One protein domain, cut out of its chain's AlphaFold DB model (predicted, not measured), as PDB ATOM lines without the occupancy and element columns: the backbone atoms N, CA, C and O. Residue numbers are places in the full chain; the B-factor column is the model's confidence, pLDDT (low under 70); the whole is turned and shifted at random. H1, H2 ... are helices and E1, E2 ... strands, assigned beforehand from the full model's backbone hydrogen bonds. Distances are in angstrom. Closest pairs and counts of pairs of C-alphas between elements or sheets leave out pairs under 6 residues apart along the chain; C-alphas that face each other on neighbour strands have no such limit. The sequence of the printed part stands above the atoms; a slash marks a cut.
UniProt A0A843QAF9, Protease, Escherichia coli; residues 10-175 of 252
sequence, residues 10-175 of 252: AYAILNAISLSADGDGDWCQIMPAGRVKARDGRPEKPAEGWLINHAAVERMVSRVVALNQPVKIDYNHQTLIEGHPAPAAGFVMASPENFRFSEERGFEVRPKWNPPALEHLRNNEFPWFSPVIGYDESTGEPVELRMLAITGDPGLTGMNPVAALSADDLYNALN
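This is residues 10 to 175 of the 252 residues of the protein "Protease" of Escherichia coli (UniProt A0A843QAF9). A strongly twisted sheet of six strands makes a curved wall, and a smaller sheet of three strands packs beside it, with E2 close to E10. H1 packs along one side, where it meets both E11 and E7; the short hairpin E3 and E4 lies by the start of H1, and H2 and the weakly modelled H3 lie at the opposite end of the longest axis. The printed part has 166 residues, with named elements in the order E1 E2 E3 E4 H1 E5 E6 E7 E8 E9 H2 E10 E11 H3. The large sheet runs E1 E10 E11 E5 E6 E9 and is mixed; the class is mixed, helices and strands, with under half of the residues in named elements. The whole is compact, with a radius of gyration of the C-alphas of 15.1 A and spans of 50 by 39 by 32 A.

E1 is residues 10 to 13, with C-alpha 10 at (222.108, 212.849, 115.257). E2 is residues 28 to 31, E3 34 to 36 and E4 50 to 52. H1, residues 54 to 67, is 20.0 A long and begins at C-alpha 54 (219.932, 216.364, 135.495). E5 is residues 71 to 75, E6 90 to 92, E7 99 to 102, E8 106 to 109 and E9 111 to 113. H2 is residues 115 to 122. E10, residues 128 to 136, is 24.5 A long; E11, residues 142 to 151, is 20.8 A long. H3, residues 167 to 174, ends at C-alpha 174 (242.346, 188.926, 142.164).

E10 and E11 form an antiparallel hairpin, with N 130 and O 149 at 2.7 A, and E11 bends by 70 degrees at residue 146. E1 is antiparallel to E10, with N 12 and O 133 at 2.8 A. E11 and E5 are parallel, with N 148 and O 72 at 2.8 A. E5 and E6 form a hairpin, with N 73 and O 90 at 2.8 A; E6 and E9 are antiparallel, with N 91 and O 112 at 2.9 A. E8 runs on into E9 at 39 degrees. In the sheet E2 E8 E7, N 30 and O 107 are 2.7 A apart, and N 108 and O 100 are 2.9 A apart in the hairpin E7 and E8. The closest C-alphas of E2 and E10, Ile 30 and Phe 129, are 6.4 A apart. E3 and E4 form a hairpin, with N 34 and O 52 at 2.8 A. H1 makes two layers with the sheet E2 E8 E7, a helix on one face of a sheet, and runs along E7 at a height over the sheet of 9.6 A. H1 stands at the level of the large sheet; its closest C-alphas to E11, Met 60 and Val 143, are 5.0 A apart. H2 is on the large sheet at a height of 9.8 A. H3 is on neither of these two sheets and touches no helix. Every O i to N i+4 pair is within hydrogen-bond range in H3, against 9 of 10 in H1 and 3 of 4 in H2.

The C-alphas farthest apart, of Ser 138 and Asn 175, are 50.4 A apart. The printed part has no cut. The links E1 to E2, E3 to E4, E5 to E6 and E11 to H3 are long. The mean pLDDT of the printed part is 78.9; residues 10 to 26, 122 and 157 to 175 are under 70.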
ATOM      1  N   ALA A  10     220.743 212.858 115.764       33.97
ATOM      2  CA  ALA A  10     222.108 212.849 115.257       33.97
ATOM      3  C   ALA A  10     223.003 212.064 116.226       33.97
ATOM      4  O   ALA A  10     222.889 212.226 117.441       33.97
ATOM      5  N   TYR A  11     223.903 211.225 115.703       31.64
ATOM      6  CA  TYR A  11     224.887 210.507 116.518       31.64
ATOM      7  C   TYR A  11     226.202 211.288 116.587       31.64
ATOM      8  O   TYR A  11     226.768 211.647 115.555       31.64
ATOM      9  N   ALA A  12     226.713 211.517 117.796       30.78
ATOM     10  CA  ALA A  12     228.020 212.117 118.038       30.78
ATOM     11  C   ALA A  12     228.908 211.192 118.869       30.78
ATOM     12  O   ALA A  12     228.491 210.674 119.899       30.78
ATOM     13  N   ILE A  13     230.161 211.050 118.433       29.00
ATOM     14  CA  ILE A  13     231.247 210.442 119.206       29.00
ATOM     15  C   ILE A  13     231.844 211.520 120.125       29.00
ATOM     16  O   ILE A  13     232.580 212.388 119.653       29.00
ATOM     17  N   LEU A  14     231.513 211.480 121.414       32.19
ATOM     18  CA  LEU A  14     232.003 212.371 122.474       32.19
ATOM     19  C   LEU A  14     233.059 211.673 123.320       32.19
ATOM     20  O   LEU A  14     233.086 210.459 123.324       32.19
ATOM     21  N   ASN A  15     233.856 212.391 124.111       33.09
ATOM     22  CA  ASN A  15     234.952 211.807 124.894       33.09
ATOM     23  C   ASN A  15     235.039 212.378 126.330       33.09
ATOM     24  O   ASN A  15     235.348 213.552 126.412       33.09
ATOM     25  N   ALA A  16     234.788 211.619 127.413       35.03
ATOM     26  CA  ALA A  16     235.133 211.864 128.848       35.03
ATOM     27  C   ALA A  16     234.750 210.626 129.727       35.03
ATOM     28  O   ALA A  16     233.949 209.874 129.186       35.03
ATOM     29  N   ILE A  17     235.058 210.400 131.043       48.09
ATOM     30  CA  ILE A  17     236.315 210.394 131.859       48.09
ATOM     31  C   ILE A  17     236.283 209.733 133.332       48.09
ATOM     32  O   ILE A  17     235.658 208.699 133.513       48.09
ATOM     33  N   SER A  18     237.038 210.239 134.344       49.25
ATOM     34  CA  SER A  18     237.357 209.879 135.782       49.25
ATOM     35  C   SER A  18     236.405 209.189 136.796       49.25
ATOM     36  O   SER A  18     235.253 209.582 136.967       49.25
ATOM     37  N   LEU A  19     237.048 208.346 137.639       37.53
ATOM     38  CA  LEU A  19     236.686 207.829 138.986       37.53
ATOM     39  C   LEU A  19     237.098 208.775 140.149       37.53
ATOM     40  O   LEU A  19     237.995 209.598 139.958       37.53
ATOM     41  N   SER A  20     236.530 208.631 141.357       35.19
ATOM     42  CA  SER A  20     237.015 209.260 142.614       35.19
ATOM     43  C   SER A  20     237.284 208.225 143.713       35.19
ATOM     44  O   SER A  20     236.421 207.400 143.994       35.19
ATOM     45  N   ALA A  21     238.458 208.296 144.349       36.91
ATOM     46  CA  ALA A  21     238.976 207.296 145.295       36.91
ATOM     47  C   ALA A  21     238.615 207.558 146.777       36.91
ATOM     48  O   ALA A  21     239.328 207.126 147.679       36.91
ATOM     49  N   ASP A  22     237.493 208.235 147.032       35.81
ATOM     50  CA  ASP A  22     237.007 208.561 148.379       35.81
ATOM     51  C   ASP A  22     235.790 207.685 148.736       35.81
ATOM     52  O   ASP A  22     234.645 208.128 148.691       35.81
ATOM     53  N   GLY A  23     236.023 206.403 149.038       37.97
ATOM     54  CA  GLY A  23     235.025 205.491 149.632       37.97
ATOM     55  C   GLY A  23     233.827 205.049 148.765       37.97
ATOM     56  O   GLY A  23     233.088 204.166 149.191       37.97
ATOM     57  N   ASP A  24     233.647 205.608 147.565       38.44
ATOM     58  CA  ASP A  24     232.524 205.355 146.633       38.44
ATOM     59  C   ASP A  24     233.044 204.960 145.223       38.44
ATOM     60  O   ASP A  24     232.553 205.402 144.182       38.44
ATOM     61  N   GLY A  25     234.144 204.197 145.203       47.78
ATOM     62  CA  GLY A  25     235.112 204.078 144.101       47.78
ATOM     63  C   GLY A  25     234.713 203.254 142.870       47.78
ATOM     64  O   GLY A  25     235.497 202.423 142.433       47.78
ATOM     65  N   ASP A  26     233.545 203.506 142.280       67.38
ATOM     66  CA  ASP A  26     233.066 202.813 141.066       67.38
ATOM     67  C   ASP A  26     232.615 203.761 139.922       67.38
ATOM     68  O   ASP A  26     232.300 203.320 138.813       67.38
ATOM     69  N   TRP A  27     232.544 205.072 140.167       79.12
ATOM     70  CA  TRP A  27     231.827 206.022 139.304       79.12
ATOM     71  C   TRP A  27     232.703 206.813 138.334       79.12
ATOM     72  O   TRP A  27     233.405 207.732 138.741       79.12
ATOM     73  N   CYS A  28     232.594 206.515 137.041       81.31
ATOM     74  CA  CYS A  28     233.299 207.201 135.963       81.31
ATOM     75  C   CYS A  28     232.438 208.285 135.298       81.31
ATOM     76  O   CYS A  28     231.405 207.977 134.707       81.31
ATOM     77  N   GLN A  29     232.865 209.547 135.333       84.69
ATOM     78  CA  GLN A  29     232.286 210.623 134.516       84.69
ATOM     79  C   GLN A  29     232.218 210.208 133.037       84.69
ATOM     80  O   GLN A  29     233.071 209.465 132.574       84.69
ATOM     81  N   ILE A  30     231.232 210.680 132.271       87.19
ATOM     82  CA  ILE A  30     231.220 210.551 130.804       87.19
ATOM     83  C   ILE A  30     230.845 211.822 130.041       87.19
ATOM     84  O   ILE A  30     231.166 211.931 128.858       87.19
ATOM     85  N   MET A  31     230.260 212.824 130.702       89.06
ATOM     86  CA  MET A  31     230.166 214.191 130.174       89.06
ATOM     87  C   MET A  31     230.167 215.218 131.318       89.06
ATOM     88  O   MET A  31     229.510 214.967 132.329       89.06
ATOM     89  N   PRO A  32     230.823 216.385 131.172       89.25
ATOM     90  CA  PRO A  32     230.674 217.487 132.122       89.25
ATOM     91  C   PRO A  32     229.252 218.075 132.091       89.25
ATOM     92  O   PRO A  32     228.519 217.892 131.119       89.25
ATOM     93  N   ALA A  33     228.861 218.776 133.157       91.62
ATOM     94  CA  ALA A  33     227.566 219.450 133.247       91.62
ATOM     95  C   ALA A  33     227.477 220.680 132.319       91.62
ATOM     96  O   ALA A  33     228.483 221.262 131.908       91.62
ATOM     97  N   GLY A  34     226.250 221.116 132.032       92.31
ATOM     98  CA  GLY A  34     225.960 222.352 131.310       92.31
ATOM     99  C   GLY A  34     225.968 222.203 129.787       92.31
ATOM    100  O   GLY A  34     225.436 221.238 129.236       92.31
ATOM    101  N   ARG A  35     226.501 223.217 129.095       92.81
ATOM    102  CA  ARG A  35     226.604 223.263 127.629       92.81
ATOM    103  C   ARG A  35     227.984 222.786 127.188       92.81
ATOM    104  O   ARG A  35     228.984 223.438 127.467       92.81
ATOM    105  N   VAL A  36     228.025 221.646 126.503       90.00
ATOM    106  CA  VAL A  36     229.265 220.917 126.199       90.00
ATOM    107  C   VAL A  36     229.539 220.918 124.699       90.00
ATOM    108  O   VAL A  36     228.640 220.655 123.900       90.00
ATOM    109  N   LYS A  37     230.793 221.166 124.307       89.12
ATOM    110  CA  LYS A  37     231.269 221.071 122.920       89.12
ATOM    111  C   LYS A  37     232.592 220.315 122.847       89.12
ATOM    112  O   LYS A  37     233.385 220.345 123.784       89.12
ATOM    113  N   ALA A  38     232.816 219.645 121.726       85.94
ATOM    114  CA  ALA A  38     234.071 218.986 121.402       85.94
ATOM    115  C   ALA A  38     235.084 219.982 120.817       85.94
ATOM    116  O   ALA A  38     234.706 220.977 120.195       85.94
ATOM    117  N   ARG A  39     236.381 219.679 120.961       82.62
ATOM    118  CA  ARG A  39     237.497 220.458 120.398       82.62
ATOM    119  C   ARG A  39     237.425 220.582 118.873       82.62
ATOM    120  O   ARG A  39     237.931 221.543 118.312       82.62
ATOM    121  N   ASP A  40     236.795 219.606 118.220       82.81
ATOM    122  CA  ASP A  40     236.561 219.563 116.772       82.81
ATOM    123  C   ASP A  40     235.333 220.381 116.323       82.81
ATOM    124  O   ASP A  40     234.987 220.395 115.144       82.81
ATOM    125  N   GLY A  41     234.678 221.080 117.255       82.81
ATOM    126  CA  GLY A  41     233.547 221.967 116.999       82.81
ATOM    127  C   GLY A  41     232.172 221.316 117.137       82.81
ATOM    128  O   GLY A  41     231.180 222.049 117.146       82.81
ATOM    129  N   ARG A  42     232.081 219.985 117.290       86.06
ATOM    130  CA  ARG A  42     230.794 219.289 117.462       86.06
ATOM    131  C   ARG A  42     230.108 219.664 118.795       86.06
ATOM    132  O   ARG A  42     230.799 219.981 119.766       86.06
ATOM    133  N   PRO A  43     228.765 219.616 118.870       87.06
ATOM    134  CA  PRO A  43     227.842 219.357 117.773       87.06
ATOM    135  C   PRO A  43     227.727 220.589 116.866       87.06
ATOM    136  O   PRO A  43     227.922 221.720 117.306       87.06
ATOM    137  N   GLU A  44     227.387 220.369 115.596       87.56
ATOM    138  CA  GLU A  44     227.107 221.471 114.665       87.56
ATOM    139  C   GLU A  44     225.848 222.247 115.094       87.56
ATOM    140  O   GLU A  44     225.781 223.468 114.947       87.56
ATOM    141  N   LYS A  45     224.849 221.533 115.632       88.12
ATOM    142  CA  LYS A  45     223.563 222.070 116.094       88.12
ATOM    143  C   LYS A  45     223.143 221.376 117.396       88.12
ATOM    144  O   LYS A  45     223.364 220.175 117.496       88.12
ATOM    145  N   PRO A  46     222.545 222.078 118.370       90.75
ATOM    146  CA  PRO A  46     222.445 223.531 118.430       90.75
ATOM    147  C   PRO A  46     223.842 224.142 118.664       90.75
ATOM    148  O   PRO A  46     224.751 223.470 119.158       90.75
ATOM    149  N   ALA A  47     224.049 225.399 118.266       90.69
ATOM    150  CA  ALA A  47     225.383 226.014 118.236       90.69
ATOM    151  C   ALA A  47     226.022 226.133 119.636       90.69
ATOM    152  O   ALA A  47     227.249 226.124 119.770       90.69
ATOM    153  N   GLU A  48     225.178 226.193 120.663       91.31
ATOM    154  CA  GLU A  48     225.483 226.224 122.091       91.31
ATOM    155  C   GLU A  48     226.107 224.916 122.603       91.31
ATOM    156  O   GLU A  48     226.742 224.923 123.652       91.31
ATOM    157  N   GLY A  49     225.951 223.798 121.886       91.56
ATOM    158  CA  GLY A  49     226.464 222.488 122.290       91.56
ATOM    159  C   GLY A  49     225.433 221.558 122.927       91.56
ATOM    160  O   GLY A  49     224.257 221.902 123.059       91.56
ATOM    161  N   TRP A  50     225.869 220.365 123.337       93.25
ATOM    162  CA  TRP A  50     225.017 219.393 124.031       93.25
ATOM    163  C   TRP A  50     224.551 219.936 125.384       93.25
ATOM    164  O   TRP A  50     225.314 220.616 126.066       93.25
ATOM    165  N   LEU A  51     223.308 219.641 125.773       95.25
ATOM    166  CA  LEU A  51     222.712 220.070 127.039       95.25
ATOM    167  C   LEU A  51     222.752 218.930 128.058       95.25
ATOM    168  O   LEU A  51     221.887 218.055 128.054       95.25
ATOM    169  N   ILE A  52     223.750 218.954 128.937       94.81
ATOM    170  CA  ILE A  52     223.982 217.926 129.952       94.81
ATOM    171  C   ILE A  52     223.563 218.470 131.312       94.81
ATOM    172  O   ILE A  52     224.346 219.067 132.044       94.81
ATOM    173  N   ASN A  53     222.288 218.287 131.636       95.81
ATOM    174  CA  ASN A  53     221.726 218.598 132.946       95.81
ATOM    175  C   ASN A  53     220.972 217.386 133.501       95.81
ATOM    176  O   ASN A  53     220.678 216.440 132.760       95.81
ATOM    177  N   HIS A  54     220.623 217.442 134.787       96.44
ATOM    178  CA  HIS A  54     219.932 216.364 135.495       96.44
ATOM    179  C   HIS A  54     218.724 215.815 134.716       96.44
ATOM    180  O   HIS A  54     218.639 214.616 134.462       96.44
ATOM    181  N   ALA A  55     217.830 216.696 134.261       97.00
ATOM    182  CA  ALA A  55     216.581 216.300 133.618       97.00
ATOM    183  C   ALA A  55     216.790 215.658 132.230       97.00
ATOM    184  O   ALA A  55     216.057 214.741 131.854       97.00
ATOM    185  N   ALA A  56     217.765 216.129 131.448       95.75
ATOM    186  CA  ALA A  56     218.090 215.541 130.149       95.75
ATOM    187  C   ALA A  56     218.775 214.171 130.307       95.75
ATOM    188  O   ALA A  56     218.426 213.216 129.611       95.75
ATOM    189  N   VAL A  57     219.683 214.049 131.280       95.88
ATOM    190  CA  VAL A  57     220.333 212.781 131.634       95.88
ATOM    191  C   VAL A  57     219.312 211.761 132.140       95.88
ATOM    192  O   VAL A  57     219.287 210.647 131.630       95.88
ATOM    193  N   GLU A  58     218.416 212.133 133.055       96.62
ATOM    194  CA  GLU A  58     217.352 211.257 133.570       96.62
ATOM    195  C   GLU A  58     216.458 210.708 132.441       96.62
ATOM    196  O   GLU A  58     216.166 209.506 132.390       96.62
ATOM    197  N   ARG A  59     216.081 211.558 131.472       96.69
ATOM    198  CA  ARG A  59     215.316 211.145 130.281       96.69
ATOM    199  C   ARG A  59     216.077 210.160 129.395       96.69
ATOM    200  O   ARG A  59     215.456 209.238 128.865       96.69
ATOM    201  N   MET A  60     217.383 210.345 129.208       95.94
ATOM    202  CA  MET A  60     218.220 209.401 128.461       95.94
ATOM    203  C   MET A  60     218.384 208.082 129.226       95.94
ATOM    204  O   MET A  60     218.149 207.019 128.655       95.94
ATOM    205  N   VAL A  61     218.736 208.130 130.513       96.31
ATOM    206  CA  VAL A  61     218.928 206.945 131.367       96.31
ATOM    207  C   VAL A  61     217.654 206.105 131.409       96.31
ATOM    208  O   VAL A  61     217.719 204.896 131.214       96.31
ATOM    209  N   SER A  62     216.483 206.739 131.521       97.00
ATOM    210  CA  SER A  62     215.184 206.055 131.438       97.00
ATOM    211  C   SER A  62     215.011 205.246 130.143       97.00
ATOM    212  O   SER A  62     214.428 204.164 130.166       97.00
ATOM    213  N   ARG A  63     215.537 205.731 129.008       95.88
ATOM    214  CA  ARG A  63     215.510 205.013 127.719       95.88
ATOM    215  C   ARG A  63     216.525 203.875 127.684       95.88
ATOM    216  O   ARG A  63     216.181 202.792 127.226       95.88
ATOM    217  N   VAL A  64     217.738 204.098 128.192       94.69
ATOM    218  CA  VAL A  64     218.796 203.073 128.285       94.69
ATOM    219  C   VAL A  64     218.338 201.900 129.157       94.69
ATOM    220  O   VAL A  64     218.438 200.749 128.740       94.69
ATOM    221  N   VAL A  65     217.756 202.183 130.325       95.50
ATOM    222  CA  VAL A  65     217.189 201.171 131.230       95.50
ATOM    223  C   VAL A  65     215.999 200.454 130.579       95.50
ATOM    224  O   VAL A  65     215.918 199.231 130.640       95.50
ATOM    225  N   ALA A  66     215.112 201.173 129.878       95.31
ATOM    226  CA  ALA A  66     213.983 200.558 129.169       95.31
ATOM    227  C   ALA A  66     214.395 199.649 127.993       95.31
ATOM    228  O   ALA A  66     213.652 198.729 127.654       95.31
ATOM    229  N   LEU A  67     215.565 199.873 127.380       93.56
ATOM    230  CA  LEU A  67     216.151 198.957 126.392       93.56
ATOM    231  C   LEU A  67     216.679 197.661 127.032       93.56
ATOM    232  O   LEU A  67     216.808 196.659 126.332       93.56
ATOM    233  N   ASN A  68     216.976 197.671 128.339       93.00
ATOM    234  CA  ASN A  68     217.482 196.534 129.119       93.00
ATOM    235  C   ASN A  68     218.691 195.817 128.471       93.00
ATOM    236  O   ASN A  68     218.862 194.602 128.583       93.00
ATOM    237  N   GLN A  69     219.535 196.578 127.769       92.25
ATOM    238  CA  GLN A  69     220.725 196.088 127.080       92.25
ATOM    239  C   GLN A  69     221.964 196.803 127.641       92.25
ATOM    240  O   GLN A  69     222.025 198.029 127.552       92.25
ATOM    241  N   PRO A  70     222.963 196.082 128.191       94.06
ATOM    242  CA  PRO A  70     224.189 196.701 128.686       94.06
ATOM    243  C   PRO A  70     224.893 197.534 127.608       94.06
ATOM    244  O   PRO A  70     225.119 197.066 126.489       94.06
ATOM    245  N   VAL A  71     225.272 198.761 127.962       96.00
ATOM    246  CA  VAL A  71     225.980 199.682 127.068       96.00
ATOM    247  C   VAL A  71     227.417 199.195 126.926       96.00
ATOM    248  O   VAL A  71     228.169 199.178 127.900       96.00
ATOM    249  N   LYS A  72     227.806 198.781 125.716       95.81
ATOM    250  CA  LYS A  72     229.171 198.327 125.416       95.81
ATOM    251  C   LYS A  72     230.172 199.465 125.623       95.81
ATOM    252  O   LYS A  72     229.942 200.564 125.131       95.81
ATOM    253  N   ILE A  73     231.295 199.157 126.263       94.19
ATOM    254  CA  ILE A  73     232.521 199.957 126.253       94.19
ATOM    255  C   ILE A  73     233.503 199.252 125.310       94.19
ATOM    256  O   ILE A  73     233.763 198.065 125.503       94.19
ATOM    257  N   ASP A  74     234.032 199.925 124.292       93.88
ATOM    258  CA  ASP A  74     235.093 199.400 123.413       93.88
ATOM    259  C   ASP A  74     236.400 200.204 123.518       93.88
ATOM    260  O   ASP A  74     236.567 200.992 124.445       93.88
ATOM    261  N   TYR A  75     237.345 199.975 122.606       91.38
ATOM    262  CA  TYR A  75     238.603 200.718 122.518       91.38
ATOM    263  C   TYR A  75     238.592 201.589 121.257       91.38
ATOM    264  O   TYR A  75     238.327 201.076 120.170       91.38
ATOM    265  N   ASN A  76     238.899 202.885 121.377       90.00
ATOM    266  CA  ASN A  76     239.056 203.833 120.259       90.00
ATOM    267  C   ASN A  76     237.941 203.780 119.180       90.00
ATOM    268  O   ASN A  76     238.212 203.995 118.000       90.00
ATOM    269  N   HIS A  77     236.690 203.483 119.556       91.25
ATOM    270  CA  HIS A  77     235.558 203.312 118.629       91.25
ATOM    271  C   HIS A  77     235.743 202.240 117.555       91.25
ATOM    272  O   HIS A  77     235.127 202.335 116.492       91.25
ATOM    273  N   GLN A  78     236.529 201.193 117.809       91.50
ATOM    274  CA  GLN A  78     236.687 200.067 116.881       91.50
ATOM    275  C   GLN A  78     235.343 199.477 116.411       91.50
ATOM    276  O   GLN A  78     235.240 199.025 115.279       91.50
ATOM    277  N   THR A  79     234.279 199.540 117.221       90.38
ATOM    278  CA  THR A  79     232.913 199.101 116.852       90.38
ATOM    279  C   THR A  79     232.301 199.917 115.706       90.38
ATOM    280  O   THR A  79     231.370 199.450 115.054       90.38
ATOM    281  N   LEU A  80     232.792 201.134 115.468       88.25
ATOM    282  CA  LEU A  80     232.352 202.033 114.398       88.25
ATOM    283  C   LEU A  80     233.285 202.008 113.174       88.25
ATOM    284  O   LEU A  80     232.986 202.672 112.184       88.25
ATOM    285  N   ILE A  81     234.399 201.270 113.232       88.62
ATOM    286  CA  ILE A  81     235.405 201.193 112.167       88.62
ATOM    287  C   ILE A  81     235.327 199.809 111.515       88.62
ATOM    288  O   ILE A  81     235.565 198.785 112.154       88.62
ATOM    289  N   GLU A  82     235.015 199.763 110.221       85.75
ATOM    290  CA  GLU A  82     234.934 198.496 109.489       85.75
ATOM    291  C   GLU A  82     236.292 197.769 109.423       85.75
ATOM    292  O   GLU A  82     237.366 198.375 109.464       85.75
ATOM    293  N   GLY A  83     236.247 196.437 109.329       84.19
ATOM    294  CA  GLY A  83     237.432 195.586 109.154       84.19
ATOM    295  C   GLY A  83     238.300 195.360 110.399       84.19
ATOM    296  O   GLY A  83     239.261 194.598 110.314       84.19
ATOM    297  N   HIS A  84     237.971 195.959 111.547       81.88
ATOM    298  CA  HIS A  84     238.754 195.835 112.779       81.88
ATOM    299  C   HIS A  84     238.038 194.965 113.829       81.88
ATOM    300  O   HIS A  84     236.823 195.080 114.000       81.88
ATOM    301  N   PRO A  85     238.756 194.105 114.579       87.62
ATOM    302  CA  PRO A  85     238.206 193.490 115.780       87.62
ATOM    303  C   PRO A  85     237.828 194.577 116.790       87.62
ATOM    304  O   PRO A  85     238.648 195.432 117.109       87.62
ATOM    305  N   ALA A  86     236.607 194.512 117.315       90.56
ATOM    306  CA  ALA A  86     236.100 195.450 118.314       90.56
ATOM    307  C   ALA A  86     235.772 194.720 119.632       90.56
ATOM    308  O   ALA A  86     234.587 194.556 119.960       90.56
ATOM    309  N   PRO A  87     236.774 194.222 120.382       92.94
ATOM    310  CA  PRO A  87     236.541 193.624 121.692       92.94
ATOM    311  C   PRO A  87     235.904 194.645 122.644       92.94
ATOM    312  O   PRO A  87     236.135 195.849 122.545       92.94
ATOM    313  N   ALA A  88     235.077 194.169 123.573       92.69
ATOM    314  CA  ALA A  88     234.571 195.026 124.637       92.69
ATOM    315  C   ALA A  88     235.669 195.236 125.692       92.69
ATOM    316  O   ALA A  88     236.198 194.265 126.236       92.69
ATOM    317  N   ALA A  89     235.966 196.491 126.016       89.56
ATOM    318  CA  ALA A  89     236.709 196.860 127.214       89.56
ATOM    319  C   ALA A  89     235.875 196.593 128.482       89.56
ATOM    320  O   ALA A  89     236.403 196.221 129.525       89.56
ATOM    321  N   GLY A  90     234.551 196.709 128.382       91.06
ATOM    322  CA  GLY A  90     233.619 196.454 129.475       91.06
ATOM    323  C   GLY A  90     232.182 196.770 129.077       91.06
ATOM    324  O   GLY A  90     231.873 196.912 127.891       91.06
ATOM    325  N   PHE A  91     231.305 196.897 130.068       93.62
ATOM    326  CA  PHE A  91     229.899 197.251 129.884       93.62
ATOM    327  C   PHE A  91     229.392 198.118 131.039       93.62
ATOM    328  O   PHE A  91     229.737 197.859 132.187       93.62
ATOM    329  N   VAL A  92     228.509 199.079 130.772       94.00
ATOM    330  CA  VAL A  92     227.656 199.678 131.813       94.00
ATOM    331  C   VAL A  92     226.336 198.913 131.822       94.00
ATOM    332  O   VAL A  92     225.661 198.818 130.795       94.00
ATOM    333  N   MET A  93     225.968 198.333 132.964       94.19
ATOM    334  CA  MET A  93     224.706 197.600 133.091       94.19
ATOM    335  C   MET A  93     223.524 198.575 133.011       94.19
ATOM    336  O   MET A  93     223.531 199.619 133.658       94.19
ATOM    337  N   ALA A  94     222.501 198.231 132.224       93.38
ATOM    338  CA  ALA A  94     221.337 199.080 131.957       93.38
ATOM    339  C   ALA A  94     220.336 199.110 133.128       93.38
ATOM    340  O   ALA A  94     219.181 198.726 132.985       93.38
ATOM    341  N   SER A  95     220.794 199.562 134.293       93.12
ATOM    342  CA  SER A  95     220.001 199.675 135.517       93.12
ATOM    343  C   SER A  95     220.320 200.999 136.229       93.12
ATOM    344  O   SER A  95     221.479 201.430 136.166       93.12
ATOM    345  N   PRO A  96     219.334 201.688 136.850       91.56
ATOM    346  CA  PRO A  96     219.480 203.075 137.306       91.56
ATOM    347  C   PRO A  96     220.657 203.318 138.256       91.56
ATOM    348  O   PRO A  96     221.288 204.363 138.180       91.56
ATOM    349  N   GLU A  97     221.007 202.346 139.099       92.19
ATOM    350  CA  GLU A  97     222.113 202.436 140.059       92.19
ATOM    351  C   GLU A  97     223.515 202.432 139.428       92.19
ATOM    352  O   GLU A  97     224.507 202.471 140.151       92.19
ATOM    353  N   ASN A  98     223.616 202.373 138.096       92.88
ATOM    354  CA  ASN A  98     224.872 202.497 137.349       92.88
ATOM    355  C   ASN A  98     224.955 203.807 136.552       92.88
ATOM    356  O   ASN A  98     225.849 203.954 135.719       92.88
ATOM    357  N   PHE A  99     224.049 204.753 136.815       94.25
ATOM    358  CA  PHE A  99     224.022 206.094 136.235       94.25
ATOM    359  C   PHE A  99     223.797 207.136 137.339       94.25
ATOM    360  O   PHE A  99     222.875 206.999 138.138       94.25
ATOM    361  N   ARG A 100     224.596 208.207 137.375       93.69
ATOM    362  CA  ARG A 100     224.365 209.349 138.276       93.69
ATOM    363  C   ARG A 100     224.650 210.676 137.584       93.69
ATOM    364  O   ARG A 100     225.366 210.731 136.589       93.69
ATOM    365  N   PHE A 101     224.083 211.750 138.118       93.25
ATOM    366  CA  PHE A 101     224.365 213.109 137.673       93.25
ATOM    367  C   PHE A 101     224.575 214.025 138.879       93.25
ATOM    368  O   PHE A 101     223.793 213.979 139.828       93.25
ATOM    369  N   SER A 102     225.579 214.895 138.803       90.00
ATOM    370  CA  SER A 102     225.772 216.032 139.707       90.00
ATOM    371  C   SER A 102     226.064 217.296 138.894       90.00
ATOM    372  O   SER A 102     226.585 217.208 137.788       90.00
ATOM    373  N   GLU A 103     225.769 218.485 139.419       88.44
ATOM    374  CA  GLU A 103     226.124 219.736 138.720       88.44
ATOM    375  C   GLU A 103     227.649 219.984 138.712       88.44
ATOM    376  O   GLU A 103     228.165 220.654 137.823       88.44
ATOM    377  N   GLU A 104     228.389 219.408 139.669       85.69
ATOM    378  CA  GLU A 104     229.848 219.551 139.781       85.69
ATOM    379  C   GLU A 104     230.614 218.641 138.810       85.69
ATOM    380  O   GLU A 104     231.567 219.079 138.167       85.69
ATOM    381  N   ARG A 105     230.205 217.367 138.687       82.06
ATOM    382  CA  ARG A 105     230.871 216.369 137.827       82.06
ATOM    383  C   ARG A 105     230.106 216.094 136.531       82.06
ATOM    384  O   ARG A 105     230.661 215.505 135.612       82.06
ATOM    385  N   GLY A 106     228.863 216.536 136.385       90.06
ATOM    386  CA  GLY A 106     228.028 216.195 135.236       90.06
ATOM    387  C   GLY A 106     227.525 214.757 135.285       90.06
ATOM    388  O   GLY A 106     227.147 214.254 136.339       90.06
ATOM    389  N   PHE A 107     227.467 214.113 134.121       92.25
ATOM    390  CA  PHE A 107     226.948 212.758 133.956       92.25
ATOM    391  C   PHE A 107     228.046 211.719 134.188       92.25
ATOM    392  O   PHE A 107     229.115 211.818 133.589       92.25
ATOM    393  N   GLU A 108     227.769 210.709 135.012       90.88
ATOM    394  CA  GLU A 108     228.696 209.640 135.391       90.88
ATOM    395  C   GLU A 108     228.008 208.261 135.338       90.88
ATOM    396  O   GLU A 108     226.788 208.142 135.486       90.88
ATOM    397  N   VAL A 109     228.797 207.206 135.136       91.75
ATOM    398  CA  VAL A 109     228.362 205.811 134.984       91.75
ATOM    399  C   VAL A 109     229.223 204.866 135.811       91.75
ATOM    400  O   VAL A 109     230.383 205.165 136.081       91.75
ATOM    401  N   ARG A 110     228.701 203.685 136.146       87.94
ATOM    402  CA  ARG A 110     229.483 202.602 136.753       87.94
ATOM    403  C   ARG A 110     229.826 201.513 135.725       87.94
ATOM    404  O   ARG A 110     228.936 200.749 135.335       87.94
ATOM    405  N   PRO A 111     231.082 201.420 135.255       88.62
ATOM    406  CA  PRO A 111     231.500 200.397 134.306       88.62
ATOM    407  C   PRO A 111     231.861 199.072 134.986       88.62
ATOM    408  O   PRO A 111     232.595 199.024 135.966       88.62
ATOM    409  N   LYS A 112     231.429 197.964 134.384       84.88
ATOM    410  CA  LYS A 112     231.948 196.621 134.644       84.88
ATOM    411  C   LYS A 112     232.999 196.281 133.590       84.88
ATOM    412  O   LYS A 112     232.667 196.017 132.434       84.88
ATOM    413  N   TRP A 113     234.261 196.294 133.991       81.44
ATOM    414  CA  TRP A 113     235.401 196.047 133.108       81.44
ATOM    415  C   TRP A 113     235.613 194.564 132.787       81.44
ATOM    416  O   TRP A 113     235.385 193.688 133.621       81.44
ATOM    417  N   ASN A 114     236.123 194.291 131.586       81.19
ATOM    418  CA  ASN A 114     236.732 193.012 131.238       81.19
ATOM    419  C   ASN A 114     238.227 193.042 131.618       81.19
ATOM    420  O   ASN A 114     238.854 194.092 131.462       81.19
ATOM    421  N   PRO A 115     238.840 191.920 132.048       79.88
ATOM    422  CA  PRO A 115     240.211 191.922 132.568       79.88
ATOM    423  C   PRO A 115     241.283 192.596 131.683       79.88
ATOM    424  O   PRO A 115     242.084 193.337 132.249       79.88
ATOM    425  N   PRO A 116     241.294 192.448 130.336       82.38
ATOM    426  CA  PRO A 116     242.289 193.116 129.489       82.38
ATOM    427  C   PRO A 116     242.226 194.650 129.541       82.38
ATOM    428  O   PRO A 116     243.254 195.315 129.466       82.38
ATOM    429  N   ALA A 117     241.037 195.236 129.729       80.94
ATOM    430  CA  ALA A 117     240.893 196.691 129.796       80.94
ATOM    431  C   ALA A 117     241.615 197.286 131.007       80.94
ATOM    432  O   ALA A 117     242.142 198.391 130.931       80.94
ATOM    433  N   LEU A 118     241.673 196.536 132.112       75.62
ATOM    434  CA  LEU A 118     242.329 196.965 133.344       75.62
ATOM    435  C   LEU A 118     243.832 197.207 133.139       75.62
ATOM    436  O   LEU A 118     244.401 198.085 133.780       75.62
ATOM    437  N   GLU A 119     244.473 196.438 132.256       75.38
ATOM    438  CA  GLU A 119     245.890 196.594 131.916       75.38
ATOM    439  C   GLU A 119     246.120 197.843 131.058       75.38
ATOM    440  O   GLU A 119     246.913 198.701 131.439       75.38
ATOM    441  N   HIS A 120     245.341 198.025 129.986       78.25
ATOM    442  CA  HIS A 120     245.411 199.231 129.153       78.25
ATOM    443  C   HIS A 120     245.117 200.527 129.938       78.25
ATOM    444  O   HIS A 120     245.722 201.571 129.679       78.25
ATOM    445  N   LEU A 121     244.207 200.472 130.920       74.31
ATOM    446  CA  LEU A 121     243.929 201.587 131.831       74.31
ATOM    447  C   LEU A 121     245.109 201.860 132.778       74.31
ATOM    448  O   LEU A 121     245.466 203.020 132.967       74.31
ATOM    449  N   ARG A 122     245.761 200.823 133.330       69.44
ATOM    450  CA  ARG A 122     246.969 200.987 134.166       69.44
ATOM    451  C   ARG A 122     248.156 201.556 133.414       69.44
ATOM    452  O   ARG A 122     248.847 202.420 133.941       69.44
ATOM    453  N   ASN A 123     248.361 201.105 132.183       74.81
ATOM    454  CA  ASN A 123     249.422 201.599 131.314       74.81
ATOM    455  C   ASN A 123     249.139 203.016 130.780       74.81
ATOM    456  O   ASN A 123     249.966 203.567 130.055       74.81
ATOM    457  N   ASN A 124     247.986 203.613 131.126       71.38
ATOM    458  CA  ASN A 124     247.550 204.925 130.653       71.38
ATOM    459  C   ASN A 124     247.493 204.991 129.107       71.38
ATOM    460  O   ASN A 124     247.749 206.031 128.502       71.38
ATOM    461  N   GLU A 125     247.151 203.870 128.460       80.38
ATOM    462  CA  GLU A 125     247.009 203.765 126.998       80.38
ATOM    463  C   GLU A 125     245.671 204.350 126.528       80.38
ATOM    464  O   GLU A 125     245.607 205.022 125.498       80.38
ATOM    465  N   PHE A 126     244.608 204.139 127.317       83.12
ATOM    466  CA  PHE A 126     243.261 204.649 127.043       83.12
ATOM    467  C   PHE A 126     242.619 205.354 128.258       83.12
ATOM    468  O   PHE A 126     241.541 204.953 128.701       83.12
ATOM    469  N   PRO A 127     243.243 206.393 128.845       76.62
ATOM    470  CA  PRO A 127     242.813 206.981 130.114       76.62
ATOM    471  C   PRO A 127     241.652 207.981 129.953       76.62
ATOM    472  O   PRO A 127     241.425 208.826 130.816       76.62
ATOM    473  N   TRP A 128     240.893 207.916 128.859       81.12
ATOM    474  CA  TRP A 128     239.724 208.755 128.614       81.12
ATOM    475  C   TRP A 128     238.541 207.903 128.172       81.12
ATOM    476  O   TRP A 128     238.637 207.200 127.177       81.12
ATOM    477  N   PHE A 129     237.403 207.974 128.861       87.00
ATOM    478  CA  PHE A 129     236.161 207.391 128.341       87.00
ATOM    479  C   PHE A 129     235.627 208.193 127.148       87.00
ATOM    480  O   PHE A 129     236.103 209.291 126.851       87.00
ATOM    481  N   SER A 130     234.617 207.652 126.465       87.38
ATOM    482  CA  SER A 130     234.062 208.284 125.284       87.38
ATOM    483  C   SER A 130     232.647 207.850 124.882       87.38
ATOM    484  O   SER A 130     232.486 206.836 124.204       87.38
ATOM    485  N   PRO A 131     231.593 208.603 125.271       90.56
ATOM    486  CA  PRO A 131     230.229 208.246 124.908       90.56
ATOM    487  C   PRO A 131     229.859 208.580 123.464       90.56
ATOM    488  O   PRO A 131     229.974 209.710 122.998       90.56
ATOM    489  N   VAL A 132     229.296 207.600 122.769       90.62
ATOM    490  CA  VAL A 132     228.604 207.794 121.496       90.62
ATOM    491  C   VAL A 132     227.128 208.028 121.805       90.62
ATOM    492  O   VAL A 132     226.406 207.075 122.110       90.62
ATOM    493  N   ILE A 133     226.677 209.285 121.754       90.81
ATOM    494  CA  ILE A 133     225.278 209.638 122.041       90.81
ATOM    495  C   ILE A 133     224.482 209.930 120.776       90.81
ATOM    496  O   ILE A 133     224.983 210.560 119.844       90.81
ATOM    497  N   GLY A 134     223.216 209.524 120.777       91.06
ATOM    498  CA  GLY A 134     222.184 210.158 119.964       91.06
ATOM    499  C   GLY A 134     221.654 211.383 120.709       91.06
ATOM    500  O   GLY A 134     221.360 211.283 121.900       91.06
ATOM    501  N   TYR A 135     221.525 212.532 120.048       94.31
ATOM    502  CA  TYR A 135     221.019 213.769 120.658       94.31
ATOM    503  C   TYR A 135     220.010 214.485 119.747       94.31
ATOM    504  O   TYR A 135     219.944 214.222 118.545       94.31
ATOM    505  N   ASP A 136     219.209 215.376 120.334       94.00
ATOM    506  CA  ASP A 136     218.240 216.218 119.625       94.00
ATOM    507  C   ASP A 136     218.929 217.474 119.056       94.00
ATOM    508  O   ASP A 136     219.456 218.297 119.806       94.00
ATOM    509  N   GLU A 137     218.919 217.640 117.729       92.81
ATOM    510  CA  GLU A 137     219.571 218.768 117.033       92.81
ATOM    511  C   GLU A 137     219.028 220.161 117.414       92.81
ATOM    512  O   GLU A 137     219.686 221.165 117.140       92.81
ATOM    513  N   SER A 138     217.827 220.254 118.000       93.94
ATOM    514  CA  SER A 138     217.175 221.526 118.335       93.94
ATOM    515  C   SER A 138     217.440 221.979 119.770       93.94
ATOM    516  O   SER A 138     217.630 223.171 120.007       93.94
ATOM    517  N   THR A 139     217.487 221.050 120.727       94.25
ATOM    518  CA  THR A 139     217.734 221.362 122.147       94.25
ATOM    519  C   THR A 139     219.173 221.086 122.575       94.25
ATOM    520  O   THR A 139     219.667 221.723 123.511       94.25
ATOM    521  N   GLY A 140     219.860 220.171 121.885       92.81
ATOM    522  CA  GLY A 140     221.155 219.607 122.267       92.81
ATOM    523  C   GLY A 140     221.050 218.508 123.323       92.81
ATOM    524  O   GLY A 140     222.079 218.023 123.786       92.81
ATOM    525  N   GLU A 141     219.842 218.127 123.746       95.25
ATOM    526  CA  GLU A 141     219.663 217.125 124.796       95.25
ATOM    527  C   GLU A 141     220.083 215.726 124.322       95.25
ATOM    528  O   GLU A 141     219.712 215.320 123.214       95.25
ATOM    529  N   PRO A 142     220.807 214.951 125.150       94.25
ATOM    530  CA  PRO A 142     221.039 213.541 124.887       94.25
ATOM    531  C   PRO A 142     219.717 212.757 124.908       94.25
ATOM    532  O   PRO A 142     218.888 212.898 125.806       94.25
ATOM    533  N   VAL A 143     219.529 211.907 123.902       94.25
ATOM    534  CA  VAL A 143     218.347 211.052 123.703       94.25
ATOM    535  C   VAL A 143     218.706 209.572 123.863       94.25
ATOM    536  O   VAL A 143     217.881 208.791 124.331       94.25
ATOM    537  N   GLU A 144     219.926 209.183 123.499       91.56
ATOM    538  CA  GLU A 144     220.399 207.798 123.497       91.56
ATOM    539  C   GLU A 144     221.870 207.742 123.916       91.56
ATOM    540  O   GLU A 144     222.674 208.521 123.411       91.56
ATOM    541  N   LEU A 145     222.235 206.780 124.766       93.94
ATOM    542  CA  LEU A 145     223.627 206.386 124.993       93.94
ATOM    543  C   LEU A 145     223.878 205.071 124.249       93.94
ATOM    544  O   LEU A 145     223.546 204.000 124.754       93.94
ATOM    545  N   ARG A 146     224.420 205.150 123.031       92.31
ATOM    546  CA  ARG A 146     224.523 203.995 122.125       92.31
ATOM    547  C   ARG A 146     225.645 203.039 122.522       92.31
ATOM    548  O   ARG A 146     225.489 201.823 122.462       92.31
ATOM    549  N   MET A 147     226.796 203.597 122.879       93.50
ATOM    550  CA  MET A 147     227.983 202.879 123.350       93.50
ATOM    551  C   MET A 147     228.947 203.860 124.025       93.50
ATOM    552  O   MET A 147     228.800 205.074 123.891       93.50
ATOM    553  N   LEU A 148     229.951 203.325 124.707       92.56
ATOM    554  CA  LEU A 148     231.135 204.033 125.177       92.56
ATOM    555  C   LEU A 148     232.375 203.471 124.459       92.56
ATOM    556  O   LEU A 148     232.368 202.327 124.006       92.56
ATOM    557  N   ALA A 149     233.458 204.236 124.426       90.69
ATOM    558  CA  ALA A 149     234.814 203.740 124.217       90.69
ATOM    559  C   ALA A 149     235.709 204.157 125.390       90.69
ATOM    560  O   ALA A 149     235.355 205.062 126.144       90.69
ATOM    561  N   ILE A 150     236.877 203.541 125.518       88.94
ATOM    562  CA  ILE A 150     238.050 204.159 126.136       88.94
ATOM    563  C   ILE A 150     239.054 204.533 125.039       88.94
ATOM    564  O   ILE A 150     239.197 203.815 124.049       88.94
ATOM    565  N   THR A 151     239.711 205.683 125.176       86.12
ATOM    566  CA  THR A 151     240.569 206.286 124.153       86.12
ATOM    567  C   THR A 151     241.804 206.970 124.732       86.12
ATOM    568  O   THR A 151     241.841 207.328 125.909       86.12
ATOM    569  N   GLY A 152     242.811 207.150 123.874       84.38
ATOM    570  CA  GLY A 152     244.010 207.952 124.110       84.38
ATOM    571  C   GLY A 152     243.918 209.404 123.609       84.38
ATOM    572  O   GLY A 152     244.841 210.169 123.867       84.38
ATOM    573  N   ASP A 153     242.852 209.806 122.898       81.19
ATOM    574  CA  ASP A 153     242.706 211.186 122.400       81.19
ATOM    575  C   ASP A 153     241.255 211.712 122.495       81.19
ATOM    576  O   ASP A 153     240.450 211.521 121.581       81.19
ATOM    577  N   PRO A 154     240.878 212.395 123.594       76.25
ATOM    578  CA  PRO A 154     239.488 212.751 123.842       76.25
ATOM    579  C   PRO A 154     239.017 213.991 123.068       76.25
ATOM    580  O   PRO A 154     239.470 215.110 123.297       76.25
ATOM    581  N   GLY A 155     238.003 213.838 122.219       71.19
ATOM    582  CA  GLY A 155     237.291 214.947 121.581       71.19
ATOM    583  C   GLY A 155     236.709 216.038 122.506       71.19
ATOM    584  O   GLY A 155     236.596 217.161 122.033       71.19
ATOM    585  N   LEU A 156     236.364 215.800 123.784       74.31
ATOM    586  CA  LEU A 156     236.064 216.892 124.739       74.31
ATOM    587  C   LEU A 156     237.327 217.249 125.554       74.31
ATOM    588  O   LEU A 156     238.265 216.461 125.642       74.31
ATOM    589  N   THR A 157     237.364 218.436 126.162       64.56
ATOM    590  CA  THR A 157     238.546 218.970 126.871       64.56
ATOM    591  C   THR A 157     238.204 219.479 128.269       64.56
ATOM    592  O   THR A 157     237.084 219.930 128.488       64.56
ATOM    593  N   GLY A 158     239.182 219.494 129.185       58.47
ATOM    594  CA  GLY A 158     239.022 220.044 130.545       58.47
ATOM    595  C   GLY A 158     238.470 219.033 131.555       58.47
ATOM    596  O   GLY A 158     237.489 219.308 132.235       58.47
ATOM    597  N   MET A 159     239.048 217.832 131.589       59.41
ATOM    598  CA  MET A 159     238.459 216.653 132.227       59.41
ATOM    599  C   MET A 159     239.560 215.799 132.885       59.41
ATOM    600  O   MET A 159     240.651 215.681 132.325       59.41
ATOM    601  N   ASN A 160     239.260 215.147 134.015       52.84
ATOM    602  CA  ASN A 160     240.200 214.312 134.792       52.84
ATOM    603  C   ASN A 160     240.285 212.856 134.281       52.84
ATOM    604  O   ASN A 160     239.225 212.245 134.185       52.84
ATOM    605  N   PRO A 161     241.465 212.268 133.990       51.56
ATOM    606  CA  PRO A 161     241.592 210.934 133.378       51.56
ATOM    607  C   PRO A 161     240.851 209.812 134.128       51.56
ATOM    608  O   PRO A 161     240.673 209.861 135.346       51.56
ATOM    609  N   VAL A 162     240.440 208.775 133.389       52.19
ATOM    610  CA  VAL A 162     240.006 207.485 133.944       52.19
ATOM    611  C   VAL A 162     241.164 206.956 134.772       52.19
ATOM    612  O   VAL A 162     242.225 206.649 134.230       52.19
ATOM    613  N   ALA A 163     240.976 206.912 136.089       50.81
ATOM    614  CA  ALA A 163     242.011 206.457 136.994       50.81
ATOM    615  C   ALA A 163     242.401 205.021 136.627       50.81
ATOM    616  O   ALA A 163     241.541 204.143 136.506       50.81
ATOM    617  N   ALA A 164     243.703 204.791 136.460       42.53
ATOM    618  CA  ALA A 164     244.261 203.453 136.513       42.53
ATOM    619  C   ALA A 164     243.739 202.766 137.781       42.53
ATOM    620  O   ALA A 164     243.840 203.354 138.860       42.53
ATOM    621  N   LEU A 165     243.217 201.536 137.670       40.19
ATOM    622  CA  LEU A 165     243.002 200.718 138.866       40.19
ATOM    623  C   LEU A 165     244.336 200.645 139.590       40.19
ATOM    624  O   LEU A 165     245.322 200.192 138.992       40.19
ATOM    625  N   SER A 166     244.357 201.071 140.849       38.72
ATOM    626  CA  SER A 166     245.563 200.974 141.654       38.72
ATOM    627  C   SER A 166     246.003 199.509 141.733       38.72
ATOM    628  O   SER A 166     245.224 198.571 141.499       38.72
ATOM    629  N   ALA A 167     247.282 199.293 142.039       36.25
ATOM    630  CA  ALA A 167     247.762 197.942 142.310       36.25
ATOM    631  C   ALA A 167     246.947 197.295 143.447       36.25
ATOM    632  O   ALA A 167     246.686 196.097 143.385       36.25
ATOM    633  N   ASP A 168     246.467 198.104 144.396       38.44
ATOM    634  CA  ASP A 168     245.653 197.693 145.538       38.44
ATOM    635  C   ASP A 168     244.229 197.277 145.122       38.44
ATOM    636  O   ASP A 168     243.744 196.239 145.570       38.44
ATOM    637  N   ASP A 169     243.580 197.996 144.197       42.09
ATOM    638  CA  ASP A 169     242.258 197.617 143.661       42.09
ATOM    639  C   ASP A 169     242.309 196.260 142.949       42.09
ATOM    640  O   ASP A 169     241.407 195.432 143.092       42.09
ATOM    641  N   LEU A 170     243.381 195.996 142.189       40.62
ATOM    642  CA  LEU A 170     243.565 194.689 141.559       40.62
ATOM    643  C   LEU A 170     243.978 193.622 142.565       40.62
ATOM    644  O   LEU A 170     243.496 192.492 142.465       40.62
ATOM    645  N   TYR A 171     244.866 193.956 143.503       37.81
ATOM    646  CA  TYR A 171     245.286 193.043 144.555       37.81
ATOM    647  C   TYR A 171     244.054 192.519 145.283       37.81
ATOM    648  O   TYR A 171     243.891 191.306 145.318       37.81
ATOM    649  N   ASN A 172     243.142 193.411 145.687       41.72
ATOM    650  CA  ASN A 172     241.871 193.097 146.340       41.72
ATOM    651  C   ASN A 172     240.824 192.407 145.439       41.72
ATOM    652  O   ASN A 172     239.878 191.818 145.954       41.72
ATOM    653  N   ALA A 173     240.943 192.480 144.109       44.44
ATOM    654  CA  ALA A 173     240.003 191.845 143.176       44.44
ATOM    655  C   ALA A 173     240.451 190.448 142.702       44.44
ATOM    656  O   ALA A 173     239.611 189.580 142.466       44.44
ATOM    657  N   LEU A 174     241.763 190.224 142.543       36.56
ATOM    658  CA  LEU A 174     242.346 188.926 142.164       36.56
ATOM    659  C   LEU A 174     242.698 188.073 143.382       36.56
ATOM    660  O   LEU A 174     242.508 186.859 143.355       36.56
ATOM    661  N   ASN A 175     243.166 188.714 144.449       37.91
ATOM    662  CA  ASN A 175     243.172 188.163 145.790       37.91
ATOM    663  C   ASN A 175     242.071 188.919 146.547       37.91
ATOM    664  O   ASN A 175     242.384 189.931 147.174       37.91
TER     665      ASN A 175